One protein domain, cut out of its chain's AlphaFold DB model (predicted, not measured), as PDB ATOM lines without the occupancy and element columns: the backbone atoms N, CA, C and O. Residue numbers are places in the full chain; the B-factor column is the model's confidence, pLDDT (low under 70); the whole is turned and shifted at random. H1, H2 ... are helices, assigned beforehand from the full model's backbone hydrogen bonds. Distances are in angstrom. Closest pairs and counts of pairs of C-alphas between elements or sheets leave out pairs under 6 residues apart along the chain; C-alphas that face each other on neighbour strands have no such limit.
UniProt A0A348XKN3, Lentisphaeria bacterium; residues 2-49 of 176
ATOM      1  N   ARG A   2      29.131  17.135 -44.156       50.50
ATOM      2  CA  ARG A   2      29.873  16.868 -42.910       50.50
ATOM      3  C   ARG A   2      30.973  15.875 -43.269       50.50
ATOM      4  O   ARG A   2      30.675  14.823 -43.821       50.50
ATOM      5  N   LEU A   3      32.230  16.237 -43.036       70.06
ATOM      6  CA  LEU A   3      33.334  15.293 -43.163       70.06
ATOM      7  C   LEU A   3      33.185  14.297 -42.009       70.06
ATOM      8  O   LEU A   3      33.286  14.695 -40.852       70.06
ATOM      9  N   ASN A   4      32.873  13.037 -42.323       80.31
ATOM     10  CA  ASN A   4      32.516  12.030 -41.316       80.31
ATOM     11  C   ASN A   4      33.667  11.688 -40.352       80.31
ATOM     12  O   ASN A   4      33.396  11.116 -39.307       80.31
ATOM     13  N   HIS A   5      34.906  12.102 -40.645       86.06
ATOM     14  CA  HIS A   5      36.061  12.002 -39.748       86.06
ATOM     15  C   HIS A   5      37.046  13.156 -40.020       86.06
ATOM     16  O   HIS A   5      37.885  13.041 -40.915       86.06
ATOM     17  N   PRO A   6      36.937  14.306 -39.332       92.44
ATOM     18  CA  PRO A   6      37.914  15.379 -39.480       92.44
ATOM     19  C   PRO A   6      39.259  14.976 -38.859       92.44
ATOM     20  O   PRO A   6      39.311  14.412 -37.766       92.44
ATOM     21  N   ASN A   7      40.358  15.313 -39.532       93.69
ATOM     22  CA  ASN A   7      41.695  15.165 -38.962       93.69
ATOM     23  C   ASN A   7      41.921  16.252 -37.910       93.69
ATOM     24  O   ASN A   7      41.684  17.430 -38.173       93.69
ATOM     25  N   THR A   8      42.406  15.859 -36.734       92.19
ATOM     26  CA  THR A   8      42.740  16.794 -35.653       92.19
ATOM     27  C   THR A   8      44.252  16.846 -35.481       92.19
ATOM     28  O   THR A   8      44.887  15.810 -35.302       92.19
ATOM     29  N   LEU A   9      44.827  18.048 -35.540       94.12
ATOM     30  CA  LEU A   9      46.254  18.292 -35.338       94.12
ATOM     31  C   LEU A   9      46.452  19.138 -34.077       94.12
ATOM     32  O   LEU A   9      45.964  20.265 -34.007       94.12
ATOM     33  N   LEU A  10      47.182  18.599 -33.099       94.19
ATOM     34  CA  LEU A  10      47.579  19.308 -31.883       94.19
ATOM     35  C   LEU A  10      49.050  19.722 -31.996       94.19
ATOM     36  O   LEU A  10      49.932  18.868 -32.032       94.19
ATOM     37  N   ILE A  11      49.304  21.029 -32.040       95.00
ATOM     38  CA  ILE A  11      50.652  21.612 -32.069       95.00
ATOM     39  C   ILE A  11      50.919  22.248 -30.706       95.00
ATOM     40  O   ILE A  11      50.124  23.063 -30.243       95.00
ATOM     41  N   ILE A  12      52.030  21.876 -30.069       94.19
ATOM     42  CA  ILE A  12      52.474  22.429 -28.783       94.19
ATOM     43  C   ILE A  12      53.924  22.869 -28.939       94.19
ATOM     44  O   ILE A  12      54.768  22.083 -29.373       94.19
ATOM     45  N   THR A  13      54.210  24.111 -28.571       94.44
ATOM     46  CA  THR A  13      55.562  24.664 -28.514       94.44
ATOM     47  C   THR A  13      56.102  24.592 -27.089       94.44
ATOM     48  O   THR A  13      55.343  24.644 -26.120       94.44
ATOM     49  N   ASP A  14      57.415  24.413 -26.949       93.56
ATOM     50  CA  ASP A  14      58.067  24.408 -25.639       93.56
ATOM     51  C   ASP A  14      58.558  25.817 -25.299       93.56
ATOM     52  O   ASP A  14      59.111  26.504 -26.156       93.56
ATOM     53  N   GLN A  15      58.331  26.239 -24.056       92.62
ATOM     54  CA  GLN A  15      58.780  27.525 -23.505       92.62
ATOM     55  C   GLN A  15      58.376  28.783 -24.307       92.62
ATOM     56  O   GLN A  15      59.020  29.823 -24.183       92.62
ATOM     57  N   GLN A  16      57.311  28.728 -25.112       93.81
ATOM     58  CA  GLN A  16      56.821  29.906 -25.831       93.81
ATOM     59  C   GLN A  16      56.028  30.826 -24.893       93.81
ATOM     60  O   GLN A  16      55.085  30.392 -24.229       93.81
ATOM     61  N   PHE A  17      56.386  32.111 -24.866       93.12
ATOM     62  CA  PHE A  17      55.630  33.125 -24.130       93.12
ATOM     63  C   PHE A  17      54.270  33.404 -24.782       93.12
ATOM     64  O   PHE A  17      54.103  33.283 -25.995       93.12
ATOM     65  N   ALA A  18      53.286  33.796 -23.970       92.38
ATOM     66  CA  ALA A  18      51.907  34.001 -24.420       92.38
ATOM     67  C   ALA A  18      51.749  35.147 -25.439       92.38
ATOM     68  O   ALA A  18      50.799  35.146 -26.219       92.38
ATOM     69  N   ASP A  19      52.665  36.111 -25.418       92.81
ATOM     70  CA  ASP A  19      52.728  37.257 -26.321       92.81
ATOM     71  C   ASP A  19      53.645  37.016 -27.528       92.81
ATOM     72  O   ASP A  19      53.680  37.843 -28.431       92.81
ATOM     73  N   ALA A  20      54.352  35.883 -27.607       94.44
ATOM     74  CA  ALA A  20      55.298  35.583 -28.679       94.44
ATOM     75  C   ALA A  20      54.604  35.208 -30.009       94.44
ATOM     76  O   ALA A  20      54.830  34.125 -30.553       94.44
ATOM     77  N   MET A  21      53.764  36.106 -30.532       94.62
ATOM     78  CA  MET A  21      53.241  36.127 -31.899       94.62
ATOM     79  C   MET A  21      53.205  37.564 -32.438       94.62
ATOM     80  O   MET A  21      52.952  38.523 -31.703       94.62
ATOM     81  N   SER A  22      53.429  37.718 -33.743       95.00
ATOM     82  CA  SER A  22      53.433  39.015 -34.433       95.00
ATOM     83  C   SER A  22      52.106  39.763 -34.305       95.00
ATOM     84  O   SER A  22      52.104  40.991 -34.243       95.00
ATOM     85  N   CYS A  23      50.981  39.058 -34.163       92.56
ATOM     86  CA  CYS A  23      49.688  39.689 -33.899       92.56
ATOM     87  C   CYS A  23      49.538  40.313 -32.494       92.56
ATOM     88  O   CYS A  23      48.595  41.080 -32.299       92.56
ATOM     89  N   ASP A  24      50.410  39.991 -31.528       92.25
ATOM     90  CA  ASP A  24      50.375  40.547 -30.162       92.25
ATOM     91  C   ASP A  24      51.393  41.666 -29.959       92.25
ATOM     92  O   ASP A  24      51.030  42.776 -29.576       92.25
ATOM     93  N   ILE A  25      52.671  41.374 -30.217       93.69
ATOM     94  CA  ILE A  25      53.773  42.321 -29.981       93.69
ATOM     95  C   ILE A  25      53.962  43.253 -31.191       93.69
ATOM     96  O   ILE A  25      54.488  44.359 -31.060       93.69
ATOM     97  N   GLY A  26      53.486  42.848 -32.371       92.38
ATOM     98  CA  GLY A  26      53.623  43.581 -33.625       92.38
ATOM     99  C   GLY A  26      54.763  43.062 -34.504       92.38
ATOM    100  O   GLY A  26      55.823  42.656 -34.025       92.38
ATOM    101  N   ASP A  27      54.556  43.160 -35.818       91.44
ATOM    102  CA  ASP A  27      55.444  42.628 -36.866       91.44
ATOM    103  C   ASP A  27      56.870  43.209 -36.848       91.44
ATOM    104  O   ASP A  27      57.819  42.615 -37.349       91.44
ATOM    105  N   ARG A  28      57.046  44.375 -36.218       94.12
ATOM    106  CA  ARG A  28      58.356  45.016 -36.049       94.12
ATOM    107  C   ARG A  28      59.307  44.205 -35.161       94.12
ATOM    108  O   ARG A  28      60.518  44.314 -35.333       94.12
ATOM    109  N   TYR A  29      58.777  43.470 -34.185       94.25
ATOM    110  CA  TYR A  29      59.574  42.793 -33.155       94.25
ATOM    111  C   TYR A  29      59.680  41.291 -33.389       94.25
ATOM    112  O   TYR A  29      60.704  40.684 -33.085       94.25
ATOM    113  N   LEU A  30      58.618  40.694 -33.918       95.38
ATOM    114  CA  LEU A  30      58.521  39.270 -34.175       95.38
ATOM    115  C   LEU A  30      57.740  39.086 -35.471       95.38
ATOM    116  O   LEU A  30      56.733  39.757 -35.655       95.38
ATOM    117  N   HIS A  31      58.192  38.182 -36.340       95.94
ATOM    118  CA  HIS A  31      57.557  37.904 -37.627       95.94
ATOM    119  C   HIS A  31      57.067  36.448 -37.669       95.94
ATOM    120  O   HIS A  31      57.863  35.527 -37.862       95.94
ATOM    121  N   THR A  32      55.761  36.219 -37.467       96.50
ATOM    122  CA  THR A  32      55.149  34.873 -37.436       96.50
ATOM    123  C   THR A  32      53.942  34.758 -38.381       96.50
ATOM    124  O   THR A  32      52.823  34.483 -37.937       96.50
ATOM    125  N   PRO A  33      54.134  34.899 -39.709       95.62
ATOM    126  CA  PRO A  33      53.030  35.001 -40.669       95.62
ATOM    127  C   PRO A  33      52.132  33.753 -40.717       95.62
ATOM    128  O   PRO A  33      50.924  33.856 -40.941       95.62
ATOM    129  N   HIS A  34      52.687  32.559 -40.481       96.44
ATOM    130  CA  HIS A  34      51.915  31.312 -40.492       96.44
ATOM    131  C   HIS A  34      51.037  31.143 -39.247       96.44
ATOM    132  O   HIS A  34      49.889  30.717 -39.367       96.44
ATOM    133  N   MET A  35      51.539  31.514 -38.066       95.56
ATOM    134  CA  MET A  35      50.757  31.468 -36.825       95.56
ATOM    135  C   MET A  35      49.650  32.524 -36.847       95.56
ATOM    136  O   MET A  35      48.505  32.227 -36.506       95.56
ATOM    137  N   ASP A  36      49.951  33.714 -37.366       95.50
ATOM    138  CA  ASP A  36      48.967  34.779 -37.555       95.50
ATOM    139  C   ASP A  36      47.873  34.385 -38.552       95.50
ATOM    140  O   ASP A  36      46.697  34.684 -38.341       95.50
ATOM    141  N   SER A  37      48.228  33.676 -39.628       96.62
ATOM    142  CA  SER A  37      47.252  33.142 -40.584       96.62
ATOM    143  C   SER A  37      46.291  32.141 -39.925       96.62
ATOM    144  O   SER A  37      45.075  32.216 -40.132       96.62
ATOM    145  N   LEU A  38      46.803  31.255 -39.061       95.44
ATOM    146  CA  LEU A  38      45.973  30.337 -38.270       95.44
ATOM    147  C   LEU A  38      45.071  31.096 -37.285       95.44
ATOM    148  O   LEU A  38      43.876  30.816 -37.203       95.44
ATOM    149  N   ALA A  39      45.608  32.102 -36.591       94.94
ATOM    150  CA  ALA A  39      44.837  32.923 -35.658       94.94
ATOM    151  C   ALA A  39      43.729  33.734 -36.358       94.94
ATOM    152  O   ALA A  39      42.647  33.898 -35.798       94.94
ATOM    153  N   ARG A  40      43.980  34.216 -37.584       95.62
ATOM    154  CA  ARG A  40      43.010  34.964 -38.403       95.62
ATOM    155  C   ARG A  40      41.920  34.094 -39.023       95.62
ATOM    156  O   ARG A  40      40.809  34.578 -39.211       95.62
ATOM    157  N   SER A  41      42.253  32.866 -39.415       97.44
ATOM    158  CA  SER A  41      41.304  31.938 -40.051       97.44
ATOM    159  C   SER A  41      40.482  31.133 -39.041       97.44
ATOM    160  O   SER A  41      39.407  30.647 -39.386       97.44
ATOM    161  N   GLY A  42      40.972  31.003 -37.807       95.38
ATOM    162  CA  GLY A  42      40.324  30.267 -36.728       95.38
ATOM    163  C   GLY A  42      39.880  31.149 -35.562       95.38
ATOM    164  O   GLY A  42      39.376  32.258 -35.729       95.38
ATOM    165  N   MET A  43      40.048  30.612 -34.354       95.38
ATOM    166  CA  MET A  43      39.746  31.294 -33.100       95.38
ATOM    167  C   MET A  43      41.000  31.338 -32.234       95.38
ATOM    168  O   MET A  43      41.668  30.324 -32.040       95.38
ATOM    169  N   ARG A  44      41.294  32.517 -31.686       93.75
ATOM    170  CA  ARG A  44      42.424  32.756 -30.789       93.75
ATOM    171  C   ARG A  44      41.923  32.977 -29.362       93.75
ATOM    172  O   ARG A  44      41.066  33.828 -29.130       93.75
ATOM    173  N   PHE A  45      42.508  32.265 -28.404       94.75
ATOM    174  CA  PHE A  45      42.245  32.462 -26.979       94.75
ATOM    175  C   PHE A  45      43.243  33.465 -26.393       94.75
ATOM    176  O   PHE A  45      44.445  33.240 -26.442       94.75
ATOM    177  N   THR A  46      42.756  34.564 -25.814       93.31
ATOM    178  CA  THR A  46      43.608  35.585 -25.167       93.31
ATOM    179  C   THR A  46      43.922  35.270 -23.705       93.31
ATOM    180  O   THR A  46      44.776  35.909 -23.101       93.31
ATOM    181  N   ARG A  47      43.222  34.293 -23.111       93.88
ATOM    182  CA  ARG A  47      43.423  33.831 -21.732       93.88
ATOM    183  C   ARG A  47      43.393  32.305 -21.701       93.88
ATOM    184  O   ARG A  47      42.322  31.714 -21.622       93.88
ATOM    185  N   ALA A  48      44.570  31.693 -21.773       93.50
ATOM    186  CA  ALA A  48      44.759  30.245 -21.718       93.50
ATOM    187  C   ALA A  48      45.939  29.917 -20.783       93.50
ATOM    188  O   ALA A  48      47.062  29.735 -21.254       93.50
ATOM    189  N   PRO A  49      45.733  29.926 -19.452       92.69
ATOM    190  CA  PRO A  49      46.805  29.639 -18.508       92.69
ATOM    191  C   PRO A  49      47.223  28.169 -18.587       92.69
ATOM    192  O   PRO A  49      46.387  27.275 -18.725       92.69
TER     193      PRO A  49
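Overview. This is residues 2 to 49 of the 176 residues of a protein of Lentisphaeria bacterium (UniProt A0A348XKN3). With little regular structure, the model is a small body of two short helices, H2 and H1, and loops, from which residues 2 to 17 stick out as a long, thin arm that makes much of the length. The printed part has 48 residues, with two named helices, H1 then H2, and no named strand; the class is all helix, though named elements hold only 13 residues. It is loose, with a radius of gyration of the C-alphas of 13.1 A, and spans 42 by 21 by 17 A.

Along the chain. H2, residues 33 to 41, is 12.1 A long, from C-alpha 33 at (53.030, 35.001, -40.669) to C-alpha 41 at (41.304, 31.938, -40.051). H1, residues 22 to 25, begins at C-alpha 22 at (53.433, 39.015, -34.433).

Arrangement. H2 and H1 only just touch, with 3 pairs of C-alphas within 8 A; the closest C-alphas, of Cys 23 and Asp 36, are 6.2 A apart. In H2 every O i to N i+4 pair is within hydrogen-bond range; H1 is too short for such a pair, and its one O i to N i+3 pair is not within range.

Size, cuts and confidence. The C-alphas farthest apart, of Asn 4 and Arg 28, are 42.2 A apart. The printed part has no cut, and the link from H1 to H2 is short. Residue 2 has pLDDT under 70.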